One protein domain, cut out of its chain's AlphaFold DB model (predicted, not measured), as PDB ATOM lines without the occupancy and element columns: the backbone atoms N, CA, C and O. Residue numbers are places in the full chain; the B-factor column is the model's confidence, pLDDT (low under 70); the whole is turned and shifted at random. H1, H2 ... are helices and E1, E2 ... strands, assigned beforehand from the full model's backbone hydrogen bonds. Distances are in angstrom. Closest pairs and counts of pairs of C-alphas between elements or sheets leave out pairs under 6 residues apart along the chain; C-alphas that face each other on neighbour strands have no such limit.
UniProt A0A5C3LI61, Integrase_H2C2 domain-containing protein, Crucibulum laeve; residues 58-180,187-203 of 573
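What this domain is: This is residues 58 to 180 and 187 to 203 of the 573 residues of the protein "Integrase_H2C2 domain-containing protein" of Crucibulum laeve (UniProt A0A5C3LI61). This is an elongated model in three parts: a small three-stranded sheet with H1 beside it at one end, a cluster of three crossed helices, H2, H3 and H4, in the middle, and H5 at the far end. The end of H3 and residues 149 to 150 join the cluster to the edge strand E3. The printed part has 140 residues, with five named helices and three named strands in the order H1 E1 E2 E3 H2 H3 H4 H5; the sheet runs E1 E2 E3, antiparallel throughout, and the class is mixed, helices and strands. It is only just compact, close to loose, with a radius of gyration of the C-alphas of 17.0 A and spans of 56 by 33 by 25 A.

Where its parts are: Find E2, residues 98 to 103, starting at C-alpha 98 (-22.801, -4.684, 166.975) and running 16.5 A. E1 is residues 92 to 95, 10.0 A, and E3 is residues 106 to 110, 12.5 A. H1, residues 77 to 84, begins at (-29.779, -18.253, 169.328) and spans 10.5 A. Farther on come H2, residues 121 to 132, 16.7 A; H3, residues 138 to 148, 15.9 A; and H4, residues 154 to 169, 22.2 A. H5, residues 188 to 197, runs 14.3 A to C-alpha 197 at (-53.259, 2.341, 179.074).

How they stand to each other: Look first at the meander E1 E2 E3, each strand the antiparallel neighbour of the one before, only just strongly twisted, with C-alphas up to 4.1 A off its best plane. In the hairpin E1 and E2, N 93 and O 100 are 3.0 A apart; in the hairpin E2 and E3, N 101 and O 108 are 2.8 A apart, both within hydrogen-bond range. H1 only grazes the sheet with residues 79 to 83, and H3 only grazes it with residues 145 to 148; the closest C-alphas of E3 and H3, Arg 108 and Glu 148, are 5.4 A apart. Residues 109 to 110 of E3 pair in parallel with residues 149 to 150. Next, H3 and H4 touch as a helical hairpin, at a steep tilt of 43 degrees, opposite ways, closest at the C-alphas of Thr 138 and Ser 162, 5.8 A. H2, with residues 122 to 127 alone, touches H4 at a steep tilt of 60 degrees, the same way, closest at the C-alphas of Ile 126 and Val 158, 6.5 A. H2, with residues 126 to 130 alone, touches H3 at a steep tilt of 69.7 degrees, only just short of about perpendicular, closest at the C-alphas of His 130 and Thr 141, 5.8 A. H5 is close to but not clearly touching H4, the C-alphas of Tyr 166 and Tyr 197 being 7.4 A apart; H1 and H5 are apart. Every O i to N i+4 pair is within hydrogen-bond range in H1, H2, H4 and H5, and 6 of 7 in H3.

The domain as a whole: The C-alphas farthest apart are those of Ala 87 and Pro 187, 56.4 A. Residues 181 to 186 are not printed, and C-alphas 180 and 187 are 12.9 A apart across the cut, in the link from H4 to H5. Of the links that are printed whole, none is long. Residues 58 to 76 hold no named element. The mean pLDDT of the printed part is 86.0; look for values under 70 at residues 58 to 61, 179 to 180 and 187 to 203.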
ATOM      1  N   SER A  58     -29.157   4.314 179.270       60.25
ATOM      2  CA  SER A  58     -30.225   3.798 180.137       60.25
ATOM      3  C   SER A  58     -29.946   4.173 181.601       60.25
ATOM      4  O   SER A  58     -29.468   3.352 182.386       60.25
ATOM      5  N   GLY A  59     -30.243   5.428 181.953       51.44
ATOM      6  CA  GLY A  59     -29.786   6.109 183.176       51.44
ATOM      7  C   GLY A  59     -30.177   5.481 184.519       51.44
ATOM      8  O   GLY A  59     -29.591   5.830 185.533       51.44
ATOM      9  N   ASP A  60     -31.103   4.524 184.537       58.91
ATOM     10  CA  ASP A  60     -31.501   3.784 185.743       58.91
ATOM     11  C   ASP A  60     -30.538   2.646 186.138       58.91
ATOM     12  O   ASP A  60     -30.743   2.000 187.166       58.91
ATOM     13  N   LEU A  61     -29.542   2.330 185.302       61.12
ATOM     14  CA  LEU A  61     -28.644   1.183 185.504       61.12
ATOM     15  C   LEU A  61     -27.150   1.516 185.391       61.12
ATOM     16  O   LEU A  61     -26.344   0.604 185.546       61.12
ATOM     17  N   ASP A  62     -26.781   2.760 185.064       72.31
ATOM     18  CA  ASP A  62     -25.403   3.174 184.721       72.31
ATOM     19  C   ASP A  62     -24.708   2.274 183.671       72.31
ATOM     20  O   ASP A  62     -23.483   2.260 183.532       72.31
ATOM     21  N   MET A  63     -25.491   1.522 182.889       75.00
ATOM     22  CA  MET A  63     -24.980   0.623 181.859       75.00
ATOM     23  C   MET A  63     -24.822   1.384 180.537       75.00
ATOM     24  O   MET A  63     -25.835   1.823 179.980       75.00
ATOM     25  N   PRO A  64     -23.595   1.510 179.995       79.62
ATOM     26  CA  PRO A  64     -23.389   2.114 178.688       79.62
ATOM     27  C   PRO A  64     -24.034   1.235 177.607       79.62
ATOM     28  O   PRO A  64     -23.776   0.028 177.495       79.62
ATOM     29  N   MET A  65     -24.929   1.853 176.846       82.25
ATOM     30  CA  MET A  65     -25.555   1.305 175.649       82.25
ATOM     31  C   MET A  65     -25.108   2.193 174.484       82.25
ATOM     32  O   MET A  65     -25.267   3.406 174.581       82.25
ATOM     33  N   PRO A  66     -24.601   1.635 173.374       88.81
ATOM     34  CA  PRO A  66     -24.688   0.231 172.974       88.81
ATOM     35  C   PRO A  66     -23.572  -0.685 173.508       88.81
ATOM     36  O   PRO A  66     -23.612  -1.883 173.236       88.81
ATOM     37  N   GLU A  67     -22.578  -0.175 174.242       90.19
ATOM     38  CA  GLU A  67     -21.321  -0.890 174.515       90.19
ATOM     39  C   GLU A  67     -21.522  -2.232 175.237       90.19
ATOM     40  O   GLU A  67     -20.841  -3.216 174.946       90.19
ATOM     41  N   SER A  68     -22.501  -2.309 176.141       92.19
ATOM     42  CA  SER A  68     -22.856  -3.544 176.854       92.19
ATOM     43  C   SER A  68     -23.411  -4.673 175.964       92.19
ATOM     44  O   SER A  68     -23.536  -5.803 176.444       92.19
ATOM     45  N   LEU A  69     -23.697  -4.412 174.680       95.44
ATOM     46  CA  LEU A  69     -24.107  -5.412 173.685       95.44
ATOM     47  C   LEU A  69     -22.944  -6.036 172.904       95.44
ATOM     48  O   LEU A  69     -23.147  -7.083 172.279       95.44
ATOM     49  N   HIS A  70     -21.739  -5.447 172.926       93.81
ATOM     50  CA  HIS A  70     -20.595  -6.005 172.198       93.81
ATOM     51  C   HIS A  70     -20.359  -7.467 172.597       93.81
ATOM     52  O   HIS A  70     -20.376  -7.832 173.772       93.81
ATOM     53  N   TYR A  71     -20.161  -8.318 171.587       90.06
ATOM     54  CA  TYR A  71     -19.943  -9.767 171.716       90.06
ATOM     55  C   TYR A  71     -21.112 -10.583 172.312       90.06
ATOM     56  O   TYR A  71     -21.080 -11.813 172.254       90.06
ATOM     57  N   GLN A  72     -22.189  -9.954 172.799       96.31
ATOM     58  CA  GLN A  72     -23.322 -10.663 173.411       96.31
ATOM     59  C   GLN A  72     -24.253 -11.342 172.398       96.31
ATOM     60  O   GLN A  72     -24.939 -12.305 172.739       96.31
ATOM     61  N   TYR A  73     -24.244 -10.913 171.134       97.38
ATOM     62  CA  TYR A  73     -25.066 -11.483 170.055       97.38
ATOM     63  C   TYR A  73     -24.873 -12.995 169.830       97.38
ATOM     64  O   TYR A  73     -25.761 -13.649 169.292       97.38
ATOM     65  N   GLN A  74     -23.747 -13.574 170.264       97.19
ATOM     66  CA  GLN A  74     -23.499 -15.021 170.196       97.19
ATOM     67  C   GLN A  74     -24.312 -15.827 171.230       97.19
ATOM     68  O   GLN A  74     -24.519 -17.031 171.047       97.19
ATOM     69  N   ASN A  75     -24.783 -15.177 172.299       97.44
ATOM     70  CA  ASN A  75     -25.599 -15.797 173.345       97.44
ATOM     71  C   ASN A  75     -27.075 -15.915 172.929       97.44
ATOM     72  O   ASN A  75     -27.758 -16.845 173.357       97.44
ATOM     73  N   ASP A  76     -27.555 -15.026 172.052       98.00
ATOM     74  CA  ASP A  76     -28.886 -15.120 171.451       98.00
ATOM     75  C   ASP A  76     -28.885 -16.172 170.314       98.00
ATOM     76  O   ASP A  76     -28.126 -16.039 169.349       98.00
ATOM     77  N   PRO A  77     -29.736 -17.217 170.362       97.69
ATOM     78  CA  PRO A  77     -29.779 -18.253 169.328       97.69
ATOM     79  C   PRO A  77     -30.075 -17.748 167.907       97.69
ATOM     80  O   PRO A  77     -29.617 -18.371 166.950       97.69
ATOM     81  N   PHE A  78     -30.841 -16.663 167.763       97.50
ATOM     82  CA  PHE A  78     -31.215 -16.060 166.483       97.50
ATOM     83  C   PHE A  78     -30.073 -15.213 165.916       97.50
ATOM     84  O   PHE A  78     -29.672 -15.424 164.769       97.50
ATOM     85  N   PHE A  79     -29.485 -14.316 166.716       98.12
ATOM     86  CA  PHE A  79     -28.349 -13.514 166.249       98.12
ATOM     87  C   PHE A  79     -27.087 -14.354 166.037       98.12
ATOM     88  O   PHE A  79     -26.371 -14.125 165.064       98.12
ATOM     89  N   ARG A  80     -26.871 -15.416 166.822       97.88
ATOM     90  CA  ARG A  80     -25.825 -16.409 166.539       97.88
ATOM     91  C   ARG A  80     -25.985 -17.047 165.156       97.88
ATOM     92  O   ARG A  80     -24.980 -17.270 164.483       97.88
ATOM     93  N   GLU A  81     -27.207 -17.346 164.706       97.88
ATOM     94  CA  GLU A  81     -27.418 -17.894 163.357       97.88
ATOM     95  C   GLU A  81     -27.138 -16.854 162.261       97.88
ATOM     96  O   GLU A  81     -26.503 -17.201 161.263       97.88
ATOM     97  N   ILE A  82     -27.518 -15.588 162.478       97.62
ATOM     98  CA  ILE A  82     -27.180 -14.466 161.585       97.62
ATOM     99  C   ILE A  82     -25.659 -14.340 161.429       97.62
ATOM    100  O   ILE A  82     -25.161 -14.391 160.306       97.62
ATOM    101  N   LEU A  83     -24.920 -14.272 162.542       97.31
ATOM    102  CA  LEU A  83     -23.454 -14.165 162.553       97.31
ATOM    103  C   LEU A  83     -22.761 -15.390 161.932       97.31
ATOM    104  O   LEU A  83     -21.731 -15.262 161.277       97.31
ATOM    105  N   THR A  84     -23.336 -16.588 162.081       97.94
ATOM    106  CA  THR A  84     -22.792 -17.816 161.470       97.94
ATOM    107  C   THR A  84     -23.028 -17.871 159.955       97.94
ATOM    108  O   THR A  84     -22.293 -18.545 159.233       97.94
ATOM    109  N   LYS A  85     -24.081 -17.213 159.452       97.50
ATOM    110  CA  LYS A  85     -24.548 -17.326 158.062       97.50
ATOM    111  C   LYS A  85     -24.943 -15.966 157.456       97.50
ATOM    112  O   LYS A  85     -26.035 -15.876 156.890       97.50
ATOM    113  N   PRO A  86     -24.092 -14.923 157.473       96.94
ATOM    114  CA  PRO A  86     -24.478 -13.577 157.026       96.94
ATOM    115  C   PRO A  86     -25.011 -13.558 155.581       96.94
ATOM    116  O   PRO A  86     -25.959 -12.845 155.266       96.94
ATOM    117  N   ALA A  87     -24.512 -14.453 154.719       97.06
ATOM    118  CA  ALA A  87     -24.994 -14.641 153.347       97.06
ATOM    119  C   ALA A  87     -26.483 -15.054 153.210       97.06
ATOM    120  O   ALA A  87     -27.032 -14.979 152.112       97.06
ATOM    121  N   HIS A  88     -27.148 -15.488 154.287       97.81
ATOM    122  CA  HIS A  88     -28.587 -15.783 154.314       97.81
ATOM    123  C   HIS A  88     -29.446 -14.631 154.863       97.81
ATOM    124  O   HIS A  88     -30.668 -14.674 154.726       97.81
ATOM    125  N   TYR A  89     -28.829 -13.606 155.454       97.56
ATOM    126  CA  TYR A  89     -29.496 -12.541 156.202       97.56
ATOM    127  C   TYR A  89     -29.063 -11.166 155.678       97.56
ATOM    128  O   TYR A  89     -28.514 -10.356 156.412       97.56
ATOM    129  N   MET A  90     -29.325 -10.904 154.392       96.94
ATOM    130  CA  MET A  90     -28.910  -9.682 153.671       96.94
ATOM    131  C   MET A  90     -29.390  -8.364 154.303       96.94
ATOM    132  O   MET A  90     -28.767  -7.327 154.093       96.94
ATOM    133  N   ASP A  91     -30.483  -8.401 155.067       97.81
ATOM    134  CA  ASP A  91     -31.014  -7.247 155.802       97.81
ATOM    135  C   ASP A  91     -30.246  -6.977 157.119       97.81
ATOM    136  O   ASP A  91     -30.599  -6.057 157.851       97.81
ATOM    137  N   PHE A  92     -29.225  -7.772 157.463       98.00
ATOM    138  CA  PHE A  92     -28.448  -7.641 158.697       98.00
ATOM    139  C   PHE A  92     -26.966  -7.396 158.401       98.00
ATOM    140  O   PHE A  92     -26.365  -8.072 157.569       98.00
ATOM    141  N   GLU A  93     -26.361  -6.451 159.119       97.44
ATOM    142  CA  GLU A  93     -24.941  -6.109 158.990       97.44
ATOM    143  C   GLU A  93     -24.287  -6.044 160.372       97.44
ATOM    144  O   GLU A  93     -24.783  -5.357 161.264       97.44
ATOM    145  N   GLU A  94     -23.175  -6.754 160.557       96.69
ATOM    146  CA  GLU A  94     -22.323  -6.601 161.737       96.69
ATOM    147  C   GLU A  94     -21.298  -5.491 161.479       96.69
ATOM    148  O   GLU A  94     -20.614  -5.495 160.453       96.69
ATOM    149  N   ARG A  95     -21.177  -4.547 162.415       95.88
ATOM    150  CA  ARG A  95     -20.118  -3.531 162.440       95.88
ATOM    151  C   ARG A  95     -19.623  -3.380 163.864       95.88
ATOM    152  O   ARG A  95     -20.434  -3.240 164.776       95.88
ATOM    153  N   ASP A  96     -18.310  -3.432 164.046       94.50
ATOM    154  CA  ASP A  96     -17.649  -3.225 165.339       94.50
ATOM    155  C   ASP A  96     -18.174  -4.145 166.468       94.50
ATOM    156  O   ASP A  96     -18.131  -3.808 167.646       94.50
ATOM    157  N   GLY A  97     -18.688  -5.334 166.125       95.06
ATOM    158  CA  GLY A  97     -19.286  -6.282 167.078       95.06
ATOM    159  C   GLY A  97     -20.714  -5.941 167.533       95.06
ATOM    160  O   GLY A  97     -21.203  -6.549 168.487       95.06
ATOM    161  N   LEU A  98     -21.373  -4.987 166.866       96.81
ATOM    162  CA  LEU A  98     -22.801  -4.684 166.975       96.81
ATOM    163  C   LEU A  98     -23.529  -5.111 165.697       96.81
ATOM    164  O   LEU A  98     -22.994  -4.981 164.595       96.81
ATOM    165  N   VAL A  99     -24.764  -5.595 165.825       97.25
ATOM    166  CA  VAL A  99     -25.589  -6.000 164.674       97.25
ATOM    167  C   VAL A  99     -26.621  -4.918 164.374       97.25
ATOM    168  O   VAL A  99     -27.313  -4.440 165.270       97.25
ATOM    169  N   PHE A 100     -26.762  -4.568 163.099       97.81
ATOM    170  CA  PHE A 100     -27.735  -3.605 162.597       97.81
ATOM    171  C   PHE A 100     -28.742  -4.277 161.666       97.81
ATOM    172  O   PHE A 100     -28.371  -5.128 160.858       97.81
ATOM    173  N   TYR A 101     -30.007  -3.866 161.749       97.81
ATOM    174  CA  TYR A 101     -31.068  -4.255 160.823       97.81
ATOM    175  C   TYR A 101     -31.326  -3.130 159.816       97.81
ATOM    176  O   TYR A 101     -31.689  -2.010 160.191       97.81
ATOM    177  N   LYS A 102     -31.150  -3.432 158.529       97.25
ATOM    178  CA  LYS A 102     -31.320  -2.523 157.395       97.25
ATOM    179  C   LYS A 102     -32.616  -2.841 156.662       97.25
ATOM    180  O   LYS A 102     -32.737  -3.870 156.005       97.25
ATOM    181  N   HIS A 103     -33.580  -1.928 156.728       95.50
ATOM    182  CA  HIS A 103     -34.859  -2.075 156.038       95.50
ATOM    183  C   HIS A 103     -35.380  -0.723 155.554       95.50
ATOM    184  O   HIS A 103     -35.357   0.256 156.299       95.50
ATOM    185  N   GLU A 104     -35.836  -0.661 154.299       94.75
ATOM    186  CA  GLU A 104     -36.350   0.564 153.651       94.75
ATOM    187  C   GLU A 104     -35.372   1.760 153.688       94.75
ATOM    188  O   GLU A 104     -35.774   2.921 153.686       94.75
ATOM    189  N   GLY A 105     -34.063   1.486 153.724       93.62
ATOM    190  CA  GLY A 105     -33.023   2.516 153.836       93.62
ATOM    191  C   GLY A 105     -32.857   3.110 155.241       93.62
ATOM    192  O   GLY A 105     -31.969   3.937 155.429       93.62
ATOM    193  N   LYS A 106     -33.656   2.674 156.226       94.88
ATOM    194  CA  LYS A 106     -33.392   2.891 157.652       94.88
ATOM    195  C   LYS A 106     -32.479   1.787 158.181       94.88
ATOM    196  O   LYS A 106     -32.634   0.618 157.829       94.88
ATOM    197  N   GLU A 107     -31.565   2.168 159.060       95.75
ATOM    198  CA  GLU A 107     -30.694   1.269 159.811       95.75
ATOM    199  C   GLU A 107     -31.041   1.392 161.296       95.75
ATOM    200  O   GLU A 107     -31.213   2.503 161.787       95.75
ATOM    201  N   ARG A 108     -31.190   0.260 161.989       96.44
ATOM    202  CA  ARG A 108     -31.598   0.186 163.400       96.44
ATOM    203  C   ARG A 108     -30.653  -0.723 164.164       96.44
ATOM    204  O   ARG A 108     -30.238  -1.744 163.616       96.44
ATOM    205  N   LEU A 109     -30.350  -0.404 165.418       97.25
ATOM    206  CA  LEU A 109     -29.542  -1.283 166.265       97.25
ATOM    207  C   LEU A 109     -30.359  -2.520 166.673       97.25
ATOM    208  O   LEU A 109     -31.481  -2.403 167.166       97.25
ATOM    209  N   CYS A 110     -29.802  -3.713 166.478       97.88
ATOM    210  CA  CYS A 110     -30.430  -4.949 166.926       97.88
ATOM    211  C   CYS A 110     -30.216  -5.152 168.427       97.88
ATOM    212  O   CYS A 110     -29.073  -5.130 168.881       97.88
ATOM    213  N   ILE A 111     -31.279  -5.436 169.182       97.94
ATOM    214  CA  ILE A 111     -31.176  -5.790 170.606       97.94
ATOM    215  C   ILE A 111     -31.269  -7.320 170.752       97.94
ATOM    216  O   ILE A 111     -32.287  -7.904 170.372       97.94
ATOM    217  N   PRO A 112     -30.220  -8.004 171.245       97.94
ATOM    218  CA  PRO A 112     -30.249  -9.444 171.476       97.94
ATOM    219  C   PRO A 112     -31.010  -9.786 172.764       97.94
ATOM    220  O   PRO A 112     -30.936  -9.064 173.755       97.94
ATOM    221  N   ASN A 113     -31.713 -10.919 172.777       97.25
ATOM    222  CA  ASN A 113     -32.431 -11.426 173.945       97.25
ATOM    223  C   ASN A 113     -31.448 -12.101 174.922       97.25
ATOM    224  O   ASN A 113     -31.299 -13.324 174.951       97.25
ATOM    225  N   VAL A 114     -30.725 -11.272 175.679       96.75
ATOM    226  CA  VAL A 114     -29.656 -11.665 176.611       96.75
ATOM    227  C   VAL A 114     -29.820 -10.975 177.964       96.75
ATOM    228  O   VAL A 114     -30.489  -9.948 178.073       96.75
ATOM    229  N   MET A 115     -29.188 -11.527 178.999       95.75
ATOM    230  CA  MET A 115     -29.169 -10.926 180.335       95.75
ATOM    231  C   MET A 115     -27.968  -9.990 180.486       95.75
ATOM    232  O   MET A 115     -26.827 -10.407 180.292       95.75
ATOM    233  N   ILE A 116     -28.221  -8.743 180.876       93.25
ATOM    234  CA  ILE A 116     -27.205  -7.751 181.232       93.25
ATOM    235  C   ILE A 116     -27.342  -7.504 182.736       93.25
ATOM    236  O   ILE A 116     -28.312  -6.904 183.204       93.25
ATOM    237  N   GLY A 117     -26.404  -8.043 183.515       91.75
ATOM    238  CA  GLY A 117     -26.558  -8.125 184.968       91.75
ATOM    239  C   GLY A 117     -27.751  -9.013 185.340       91.75
ATOM    240  O   GLY A 117     -27.761 -10.202 185.025       91.75
ATOM    241  N   SER A 118     -28.753  -8.440 186.010       92.44
ATOM    242  CA  SER A 118     -29.964  -9.143 186.463       92.44
ATOM    243  C   SER A 118     -31.208  -8.927 185.592       92.44
ATOM    244  O   SER A 118     -32.242  -9.524 185.885       92.44
ATOM    245  N   ARG A 119     -31.134  -8.104 184.536       92.88
ATOM    246  CA  ARG A 119     -32.273  -7.756 183.661       92.88
ATOM    247  C   ARG A 119     -32.032  -8.175 182.217       92.88
ATOM    248  O   ARG A 119     -30.891  -8.369 181.798       92.88
ATOM    249  N   ASN A 120     -33.107  -8.303 181.447       95.31
ATOM    250  CA  ASN A 120     -33.012  -8.600 180.021       95.31
ATOM    251  C   ASN A 120     -32.663  -7.335 179.215       95.31
ATOM    252  O   ASN A 120     -33.206  -6.269 179.488       95.31
ATOM    253  N   ALA A 121     -31.811  -7.431 178.193       95.62
ATOM    254  CA  ALA A 121     -31.437  -6.282 177.362       95.62
ATOM    255  C   ALA A 121     -32.649  -5.594 176.702       95.62
ATOM    256  O   ALA A 121     -32.703  -4.365 176.657       95.62
ATOM    257  N   CYS A 122     -33.651  -6.361 176.255       96.38
ATOM    258  CA  CYS A 122     -34.894  -5.803 175.721       96.38
ATOM    259  C   CYS A 122     -35.681  -5.063 176.813       96.38
ATOM    260  O   CYS A 122     -36.094  -3.932 176.595       96.38
ATOM    261  N   GLU A 123     -35.834  -5.651 178.003       95.44
ATOM    262  CA  GLU A 123     -36.509  -5.023 179.154       95.44
ATOM    263  C   GLU A 123     -35.847  -3.691 179.547       95.44
ATOM    264  O   GLU A 123     -36.543  -2.704 179.767       95.44
ATOM    265  N   ILE A 124     -34.510  -3.635 179.567       94.38
ATOM    266  CA  ILE A 124     -33.735  -2.415 179.844       94.38
ATOM    267  C   ILE A 124     -34.080  -1.309 178.835       94.38
ATOM    268  O   ILE A 124     -34.380  -0.180 179.223       94.38
ATOM    269  N   VAL A 125     -34.076  -1.641 177.541       95.25
ATOM    270  CA  VAL A 125     -34.359  -0.690 176.457       95.25
ATOM    271  C   VAL A 125     -35.830  -0.252 176.459       95.25
ATOM    272  O   VAL A 125     -36.109   0.935 176.280       95.25
ATOM    273  N   ILE A 126     -36.774  -1.166 176.718       95.12
ATOM    274  CA  ILE A 126     -38.203  -0.837 176.843       95.12
ATOM    275  C   ILE A 126     -38.437   0.072 178.052       95.12
ATOM    276  O   ILE A 126     -39.096   1.100 177.905       95.12
ATOM    277  N   LYS A 127     -37.873  -0.262 179.223       93.38
ATOM    278  CA  LYS A 127     -37.971   0.568 180.430       93.38
ATOM    279  C   LYS A 127     -37.461   1.978 180.158       93.38
ATOM    280  O   LYS A 127     -38.168   2.938 180.446       93.38
ATOM    281  N   HIS A 128     -36.273   2.103 179.566       92.25
ATOM    282  CA  HIS A 128     -35.691   3.405 179.257       92.25
ATOM    283  C   HIS A 128     -36.576   4.223 178.304       92.25
ATOM    284  O   HIS A 128     -36.901   5.367 178.615       92.25
ATOM    285  N   ALA A 129     -37.047   3.625 177.204       93.06
ATOM    286  CA  ALA A 129     -37.971   4.276 176.274       93.06
ATOM    287  C   ALA A 129     -39.289   4.702 176.946       93.06
ATOM    288  O   ALA A 129     -39.791   5.796 176.693       93.06
ATOM    289  N   HIS A 130     -39.842   3.865 177.823       91.25
ATOM    290  CA  HIS A 130     -41.083   4.152 178.538       91.25
ATOM    291  C   HIS A 130     -40.919   5.303 179.550       91.25
ATOM    292  O   HIS A 130     -41.786   6.173 179.634       91.25
ATOM    293  N   SER A 131     -39.783   5.363 180.255       90.06
ATOM    294  CA  SER A 131     -39.428   6.480 181.141       90.06
ATOM    295  C   SER A 131     -39.158   7.781 180.373       90.06
ATOM    296  O   SER A 131     -39.658   8.830 180.773       90.06
ATOM    297  N   LEU A 132     -38.438   7.732 179.243       89.88
ATOM    298  CA  LEU A 132     -38.216   8.898 178.367       89.88
ATOM    299  C   LEU A 132     -39.524   9.487 177.829       89.88
ATOM    300  O   LEU A 132     -39.635  10.694 177.627       89.88
ATOM    301  N   LEU A 133     -40.513   8.629 177.593       90.00
ATOM    302  CA  LEU A 133     -41.843   9.008 177.141       90.00
ATOM    303  C   LEU A 133     -42.817   9.261 178.301       90.00
ATOM    304  O   LEU A 133     -44.015   9.181 178.072       90.00
ATOM    305  N   ALA A 134     -42.351   9.533 179.526       86.81
ATOM    306  CA  ALA A 134     -43.205   9.858 180.676       86.81
ATOM    307  C   ALA A 134     -44.402   8.893 180.857       86.81
ATOM    308  O   ALA A 134     -45.542   9.315 181.047       86.81
ATOM    309  N   HIS A 135     -44.143   7.586 180.749       78.31
ATOM    310  CA  HIS A 135     -45.133   6.507 180.874       78.31
ATOM    311  C   HIS A 135     -46.253   6.485 179.815       78.31
ATOM    312  O   HIS A 135     -47.291   5.843 180.002       78.31
ATOM    313  N   LEU A 136     -46.046   7.119 178.655       82.00
ATOM    314  CA  LEU A 136     -46.989   7.048 177.539       82.00
ATOM    315  C   LEU A 136     -47.204   5.595 177.071       82.00
ATOM    316  O   LEU A 136     -46.262   4.816 176.887       82.00
ATOM    317  N   GLY A 137     -48.475   5.253 176.843       88.75
ATOM    318  CA  GLY A 137     -48.927   3.880 176.612       88.75
ATOM    319  C   GLY A 137     -48.245   3.144 175.451       88.75
ATOM    320  O   GLY A 137     -47.639   3.738 174.552       88.75
ATOM    321  N   THR A 138     -48.413   1.821 175.454       93.19
ATOM    322  CA  THR A 138     -47.760   0.807 174.603       93.19
ATOM    323  C   THR A 138     -47.482   1.255 173.167       93.19
ATOM    324  O   THR A 138     -46.368   1.127 172.671       93.19
ATOM    325  N   LYS A 139     -48.475   1.852 172.493       94.12
ATOM    326  CA  LYS A 139     -48.393   2.309 171.096       94.12
ATOM    327  C   LYS A 139     -47.379   3.440 170.871       94.12
ATOM    328  O   LYS A 139     -46.696   3.435 169.849       94.12
ATOM    329  N   LYS A 140     -47.275   4.401 171.798       93.50
ATOM    330  CA  LYS A 140     -46.289   5.498 171.734       93.50
ATOM    331  C   LYS A 140     -44.879   4.948 172.014       93.50
ATOM    332  O   LYS A 140     -43.977   5.201 171.219       93.50
ATOM    333  N   THR A 141     -44.733   4.092 173.032       95.12
ATOM    334  CA  THR A 141     -43.469   3.393 173.360       95.12
ATOM    335  C   THR A 141     -42.962   2.520 172.199       95.12
ATOM    336  O   THR A 141     -41.813   2.642 171.778       95.12
ATOM    337  N   LEU A 142     -43.829   1.699 171.601       96.38
ATOM    338  CA  LEU A 142     -43.492   0.831 170.468       96.38
ATOM    339  C   LEU A 142     -43.093   1.617 169.209       96.38
ATOM    340  O   LEU A 142     -42.209   1.182 168.474       96.38
ATOM    341  N   ASN A 143     -43.731   2.758 168.938       95.38
ATOM    342  CA  ASN A 143     -43.377   3.591 167.786       95.38
ATOM    343  C   ASN A 143     -41.986   4.220 167.944       95.38
ATOM    344  O   ASN A 143     -41.205   4.155 167.001       95.38
ATOM    345  N   PHE A 144     -41.657   4.746 169.128       94.88
ATOM    346  CA  PHE A 144     -40.318   5.260 169.437       94.88
ATOM    347  C   PHE A 144     -39.241   4.179 169.254       94.88
ATOM    348  O   PHE A 144     -38.276   4.368 168.516       94.88
ATOM    349  N   LEU A 145     -39.455   2.995 169.839       96.12
ATOM    350  CA  LEU A 145     -38.528   1.867 169.714       96.12
ATOM    351  C   LEU A 145     -38.328   1.426 168.255       96.12
ATOM    352  O   LEU A 145     -37.213   1.094 167.865       96.12
ATOM    353  N   ARG A 146     -39.378   1.459 167.426       95.94
ATOM    354  CA  ARG A 146     -39.323   1.084 166.001       95.94
ATOM    355  C   ARG A 146     -38.534   2.037 165.109       95.94
ATOM    356  O   ARG A 146     -38.257   1.658 163.965       95.94
ATOM    357  N   ASP A 147     -38.214   3.245 165.559       94.38
ATOM    358  CA  ASP A 147     -37.371   4.164 164.791       94.38
ATOM    359  C   ASP A 147     -35.879   3.997 165.121       94.38
ATOM    360  O   ASP A 147     -35.070   4.032 164.194       94.38
ATOM    361  N   GLU A 148     -35.527   3.686 166.373       94.19
ATOM    362  CA  GLU A 148     -34.130   3.568 166.831       94.19
ATOM    363  C   GLU A 148     -33.572   2.124 166.793       94.19
ATOM    364  O   GLU A 148     -32.420   1.890 166.413       94.19
ATOM    365  N   VAL A 149     -34.375   1.126 167.186       97.19
ATOM    366  CA  VAL A 149     -33.928  -0.250 167.482       97.19
ATOM    367  C   VAL A 149     -34.791  -1.317 166.808       97.19
ATOM    368  O   VAL A 149     -35.835  -1.046 166.217       97.19
ATOM    369  N   TRP A 150     -34.334  -2.569 166.847       97.81
ATOM    370  CA  TRP A 150     -35.076  -3.713 166.324       97.81
ATOM    371  C   TRP A 150     -34.779  -5.004 167.098       97.81
ATOM    372  O   TRP A 150     -33.631  -5.301 167.412       97.81
ATOM    373  N   TRP A 151     -35.805  -5.816 167.349       98.00
ATOM    374  CA  TRP A 151     -35.652  -7.233 167.691       98.00
ATOM    375  C   TRP A 151     -36.931  -8.006 167.349       98.00
ATOM    376  O   TRP A 151     -37.993  -7.427 167.110       98.00
ATOM    377  N   LYS A 152     -36.827  -9.336 167.290       96.94
ATOM    378  CA  LYS A 152     -37.856 -10.213 166.710       96.94
ATOM    379  C   LYS A 152     -39.203 -10.192 167.450       96.94
ATOM    380  O   LYS A 152     -40.237 -10.326 166.802       96.94
ATOM    381  N   THR A 153     -39.180 -10.057 168.774       97.38
ATOM    382  CA  THR A 153     -40.347 -10.128 169.677       97.38
ATOM    383  C   THR A 153     -40.804  -8.760 170.192       97.38
ATOM    384  O   THR A 153     -41.690  -8.697 171.032       97.38
ATOM    385  N   MET A 154     -40.275  -7.655 169.644       97.31
ATOM    386  CA  MET A 154     -40.499  -6.283 170.128       97.31
ATOM    387  C   MET A 154     -41.957  -5.923 170.438       97.31
ATOM    388  O   MET A 154     -42.204  -5.236 171.420       97.31
ATOM    389  N   VAL A 155     -42.918  -6.354 169.617       97.00
ATOM    390  CA  VAL A 155     -44.338  -6.059 169.878       97.00
ATOM    391  C   VAL A 155     -44.818  -6.796 171.129       97.00
ATOM    392  O   VAL A 155     -45.359  -6.164 172.026       97.00
ATOM    393  N   ASP A 156     -44.557  -8.102 171.215       97.00
ATOM    394  CA  ASP A 156     -44.966  -8.935 172.350       97.00
ATOM    395  C   ASP A 156     -44.279  -8.483 173.655       97.00
ATOM    396  O   ASP A 156     -44.923  -8.425 174.700       97.00
ATOM    397  N   ASP A 157     -42.996  -8.108 173.589       97.06
ATOM    398  CA  ASP A 157     -42.213  -7.677 174.754       97.06
ATOM    399  C   ASP A 157     -42.656  -6.293 175.274       97.06
ATOM    400  O   ASP A 157     -42.747  -6.086 176.485       97.06
ATOM    401  N   VAL A 158     -42.974  -5.345 174.380       96.38
ATOM    402  CA  VAL A 158     -43.485  -4.009 174.756       96.38
ATOM    403  C   VAL A 158     -44.919  -4.095 175.283       96.38
ATOM    404  O   VAL A 158     -45.244  -3.425 176.267       96.38
ATOM    405  N   ASP A 159     -45.765  -4.933 174.675       94.44
ATOM    406  CA  ASP A 159     -47.124  -5.210 175.151       94.44
ATOM    407  C   ASP A 159     -47.086  -5.829 176.563       94.44
ATOM    408  O   ASP A 159     -47.809  -5.370 177.452       94.44
ATOM    409  N   ALA A 160     -46.210  -6.816 176.796       94.50
ATOM    410  CA  ALA A 160     -46.025  -7.458 178.099       94.50
ATOM    411  C   ALA A 160     -45.502  -6.480 179.164       94.50
ATOM    412  O   ALA A 160     -46.135  -6.328 180.206       94.50
ATOM    413  N   TYR A 161     -44.418  -5.750 178.878       93.75
ATOM    414  CA  TYR A 161     -43.845  -4.775 179.813       93.75
ATOM    415  C   TYR A 161     -44.858  -3.692 180.218       93.75
ATOM    416  O   TYR A 161     -44.976  -3.350 181.394       93.75
ATOM    417  N   SER A 162     -45.629  -3.178 179.253       90.25
ATOM    418  CA  SER A 162     -46.660  -2.163 179.518       90.25
ATOM    419  C   SER A 162     -47.789  -2.713 180.396       90.25
ATOM    420  O   SER A 162     -48.316  -2.000 181.249       90.25
ATOM    421  N   MET A 163     -48.157  -3.986 180.209       89.00
ATOM    422  CA  MET A 163     -49.162  -4.668 181.026       89.00
ATOM    423  C   MET A 163     -48.666  -4.920 182.455       89.00
ATOM    424  O   MET A 163     -49.432  -4.733 183.401       89.00
ATOM    425  N   ASP A 164     -47.400  -5.305 182.621       89.62
ATOM    426  CA  ASP A 164     -46.798  -5.545 183.934       89.62
ATOM    427  C   ASP A 164     -46.633  -4.236 184.723       89.62
ATOM    428  O   ASP A 164     -47.042  -4.183 185.882       89.62
ATOM    429  N   GLN A 165     -46.167  -3.151 184.087       87.31
ATOM    430  CA  GLN A 165     -46.148  -1.807 184.689       87.31
ATOM    431  C   GLN A 165     -47.549  -1.323 185.088       87.31
ATOM    432  O   GLN A 165     -47.729  -0.782 186.179       87.31
ATOM    433  N   TYR A 166     -48.566  -1.552 184.249       85.44
ATOM    434  CA  TYR A 166     -49.950  -1.225 184.599       85.44
ATOM    435  C   TYR A 166     -50.445  -2.033 185.809       85.44
ATOM    436  O   TYR A 166     -51.103  -1.497 186.701       85.44
ATOM    437  N   CYS A 167     -50.117  -3.325 185.865       85.31
ATOM    438  CA  CYS A 167     -50.464  -4.182 186.992       85.31
ATOM    439  C   CYS A 167     -49.764  -3.734 188.287       85.31
ATOM    440  O   CYS A 167     -50.424  -3.650 189.321       85.31
ATOM    441  N   GLU A 168     -48.479  -3.379 188.223       87.69
ATOM    442  CA  GLU A 168     -47.706  -2.830 189.344       87.69
ATOM    443  C   GLU A 168     -48.317  -1.518 189.863       87.69
ATOM    444  O   GLU A 168     -48.644  -1.426 191.047       87.69
ATOM    445  N   ALA A 169     -48.585  -0.553 188.976       85.12
ATOM    446  CA  ALA A 169     -49.197   0.735 189.321       85.12
ATOM    447  C   ALA A 169     -50.595   0.602 189.959       85.12
ATOM    448  O   ALA A 169     -50.978   1.414 190.799       85.12
ATOM    449  N   MET A 170     -51.353  -0.436 189.591       81.94
ATOM    450  CA  MET A 170     -52.678  -0.729 190.149       81.94
ATOM    451  C   MET A 170     -52.643  -1.657 191.382       81.94
ATOM    452  O   MET A 170     -53.701  -2.029 191.893       81.94
ATOM    453  N   GLY A 171     -51.464  -2.091 191.849       90.81
ATOM    454  CA  GLY A 171     -51.325  -3.063 192.946       90.81
ATOM    455  C   GLY A 171     -51.847  -4.472 192.612       90.81
ATOM    456  O   GLY A 171     -52.132  -5.277 193.503       90.81
ATOM    457  N   ILE A 172     -52.006  -4.791 191.326       87.81
ATOM    458  CA  ILE A 172     -52.556  -6.053 190.829       87.81
ATOM    459  C   ILE A 172     -51.410  -7.041 190.616       87.81
ATOM    460  O   ILE A 172     -50.603  -6.900 189.710       87.81
ATOM    461  N   SER A 173     -51.365  -8.116 191.403       80.31
ATOM    462  CA  SER A 173     -50.209  -9.030 191.386       80.31
ATOM    463  C   SER A 173     -50.025  -9.879 190.109       80.31
ATOM    464  O   SER A 173     -49.133 -10.725 190.102       80.31
ATOM    465  N   HIS A 174     -50.932  -9.813 189.125       78.19
ATOM    466  CA  HIS A 174     -50.852 -10.566 187.863       78.19
ATOM    467  C   HIS A 174     -51.930 -10.099 186.856       78.19
ATOM    468  O   HIS A 174     -53.086  -9.957 187.271       78.19
ATOM    469  N   PRO A 175     -51.651 -10.003 185.537       71.38
ATOM    470  CA  PRO A 175     -52.638  -9.576 184.533       71.38
ATOM    471  C   PRO A 175     -53.925 -10.415 184.497       71.38
ATOM    472  O   PRO A 175     -55.005  -9.909 184.211       71.38
ATOM    473  N   SER A 176     -53.866 -11.701 184.865       79.81
ATOM    474  CA  SER A 176     -55.063 -12.560 184.941       79.81
ATOM    475  C   SER A 176     -56.048 -12.190 186.063       79.81
ATOM    476  O   SER A 176     -57.098 -12.820 186.166       79.81
ATOM    477  N   LYS A 177     -55.690 -11.247 186.944       78.81
ATOM    478  CA  LYS A 177     -56.563 -10.689 187.989       78.81
ATOM    479  C   LYS A 177     -57.237  -9.380 187.559       78.81
ATOM    480  O   LYS A 177     -58.029  -8.845 188.331       78.81
ATOM    481  N   LEU A 178     -56.944  -8.868 186.360       73.62
ATOM    482  CA  LEU A 178     -57.641  -7.709 185.805       73.62
ATOM    483  C   LEU A 178     -59.150  -7.998 185.693       73.62
ATOM    484  O   LEU A 178     -59.520  -9.114 185.308       73.62
ATOM    485  N   PRO A 179     -60.032  -7.024 185.994       69.62
ATOM    486  CA  PRO A 179     -61.473  -7.209 185.869       69.62
ATOM    487  C   PRO A 179     -61.855  -7.605 184.440       69.62
ATOM    488  O   PRO A 179     -61.753  -6.814 183.501       69.62
ATOM    489  N   THR A 180     -62.328  -8.837 184.252       63.22
ATOM    490  CA  THR A 180     -62.926  -9.228 182.977       63.22
ATOM    491  C   THR A 180     -64.229  -8.458 182.779       63.22
ATOM    492  O   THR A 180     -65.045  -8.319 183.693       63.22
ATOM    493  N   PRO A 187     -65.468   0.480 188.738       57.69
ATOM    494  CA  PRO A 187     -65.376   1.896 189.087       57.69
ATOM    495  C   PRO A 187     -64.857   2.738 187.914       57.69
ATOM    496  O   PRO A 187     -63.874   2.365 187.272       57.69
ATOM    497  N   GLU A 188     -65.483   3.891 187.676       54.38
ATOM    498  CA  GLU A 188     -65.193   4.799 186.550       54.38
ATOM    499  C   GLU A 188     -63.711   5.218 186.484       54.38
ATOM    500  O   GLU A 188     -63.136   5.329 185.406       54.38
ATOM    501  N   GLU A 189     -63.053   5.341 187.637       54.06
ATOM    502  CA  GLU A 189     -61.621   5.636 187.767       54.06
ATOM    503  C   GLU A 189     -60.713   4.511 187.226       54.06
ATOM    504  O   GLU A 189     -59.691   4.775 186.588       54.06
ATOM    505  N   ILE A 190     -61.117   3.244 187.389       54.84
ATOM    506  CA  ILE A 190     -60.417   2.091 186.803       54.84
ATOM    507  C   ILE A 190     -60.674   2.029 185.295       54.84
ATOM    508  O   ILE A 190     -59.760   1.698 184.544       54.84
ATOM    509  N   GLU A 191     -61.876   2.380 184.824       51.41
ATOM    510  CA  GLU A 191     -62.161   2.445 183.384       51.41
ATOM    511  C   GLU A 191     -61.427   3.615 182.703       51.41
ATOM    512  O   GLU A 191     -60.926   3.446 181.593       51.41
ATOM    513  N   ALA A 192     -61.252   4.756 183.376       51.47
ATOM    514  CA  ALA A 192     -60.442   5.875 182.894       51.47
ATOM    515  C   ALA A 192     -58.947   5.514 182.801       51.47
ATOM    516  O   ALA A 192     -58.323   5.755 181.765       51.47
ATOM    517  N   ASN A 193     -58.385   4.868 183.829       48.12
ATOM    518  CA  ASN A 193     -56.997   4.397 183.802       48.12
ATOM    519  C   ASN A 193     -56.802   3.267 182.771       48.12
ATOM    520  O   ASN A 193     -55.868   3.325 181.972       48.12
ATOM    521  N   MET A 194     -57.719   2.297 182.678       51.47
ATOM    522  CA  MET A 194     -57.701   1.304 181.593       51.47
ATOM    523  C   MET A 194     -57.839   1.952 180.213       51.47
ATOM    524  O   MET A 194     -57.194   1.502 179.275       51.47
ATOM    525  N   SER A 195     -58.644   3.002 180.054       51.06
ATOM    526  CA  SER A 195     -58.767   3.733 178.788       51.06
ATOM    527  C   SER A 195     -57.455   4.428 178.411       51.06
ATOM    528  O   SER A 195     -57.085   4.430 177.241       51.06
ATOM    529  N   TYR A 196     -56.705   4.944 179.391       50.19
ATOM    530  CA  TYR A 196     -55.398   5.572 179.180       50.19
ATOM    531  C   TYR A 196     -54.309   4.565 178.751       50.19
ATOM    532  O   TYR A 196     -53.529   4.853 177.843       50.19
ATOM    533  N   TYR A 197     -54.286   3.362 179.343       48.53
ATOM    534  CA  TYR A 197     -53.259   2.341 179.074       48.53
ATOM    535  C   TYR A 197     -53.642   1.281 178.016       48.53
ATOM    536  O   TYR A 197     -52.760   0.731 177.361       48.53
ATOM    537  N   CYS A 198     -54.930   0.996 177.795       41.53
ATOM    538  CA  CYS A 198     -55.430  -0.044 176.879       41.53
ATOM    539  C   CYS A 198     -56.179   0.511 175.651       41.53
ATOM    540  O   CYS A 198     -57.156  -0.091 175.183       41.53
ATOM    541  N   LEU A 199     -55.702   1.611 175.056       37.88
ATOM    542  CA  LEU A 199     -56.097   1.950 173.687       37.88
ATOM    543  C   LEU A 199     -55.554   0.909 172.692       37.88
ATOM    544  O   LEU A 199     -54.453   1.036 172.167       37.88
ATOM    545  N   GLU A 200     -56.440  -0.036 172.365       43.59
ATOM    546  CA  GLU A 200     -56.389  -0.973 171.231       43.59
ATOM    547  C   GLU A 200     -55.511  -2.224 171.428       43.59
ATOM    548  O   GLU A 200     -54.325  -2.242 171.116       43.59
ATOM    549  N   VAL A 201     -56.158  -3.345 171.787       39.59
ATOM    550  CA  VAL A 201     -55.637  -4.683 171.453       39.59
ATOM    551  C   VAL A 201     -55.483  -4.761 169.934       39.59
ATOM    552  O   VAL A 201     -56.477  -4.676 169.205       39.59
ATOM    553  N   ILE A 202     -54.245  -4.919 169.460       39.97
ATOM    554  CA  ILE A 202     -53.913  -4.943 168.031       39.97
ATOM    555  C   ILE A 202     -54.664  -6.103 167.344       39.97
ATOM    556  O   ILE A 202     -54.504  -7.263 167.744       39.97
ATOM    557  N   PRO A 203     -55.460  -5.851 166.285       35.28
ATOM    558  CA  PRO A 203     -56.031  -6.921 165.480       35.28
ATOM    559  C   PRO A 203     -54.912  -7.735 164.819       35.28
ATOM    560  O   PRO A 203     -54.106  -7.198 164.061       35.28
TER     561      PRO A 203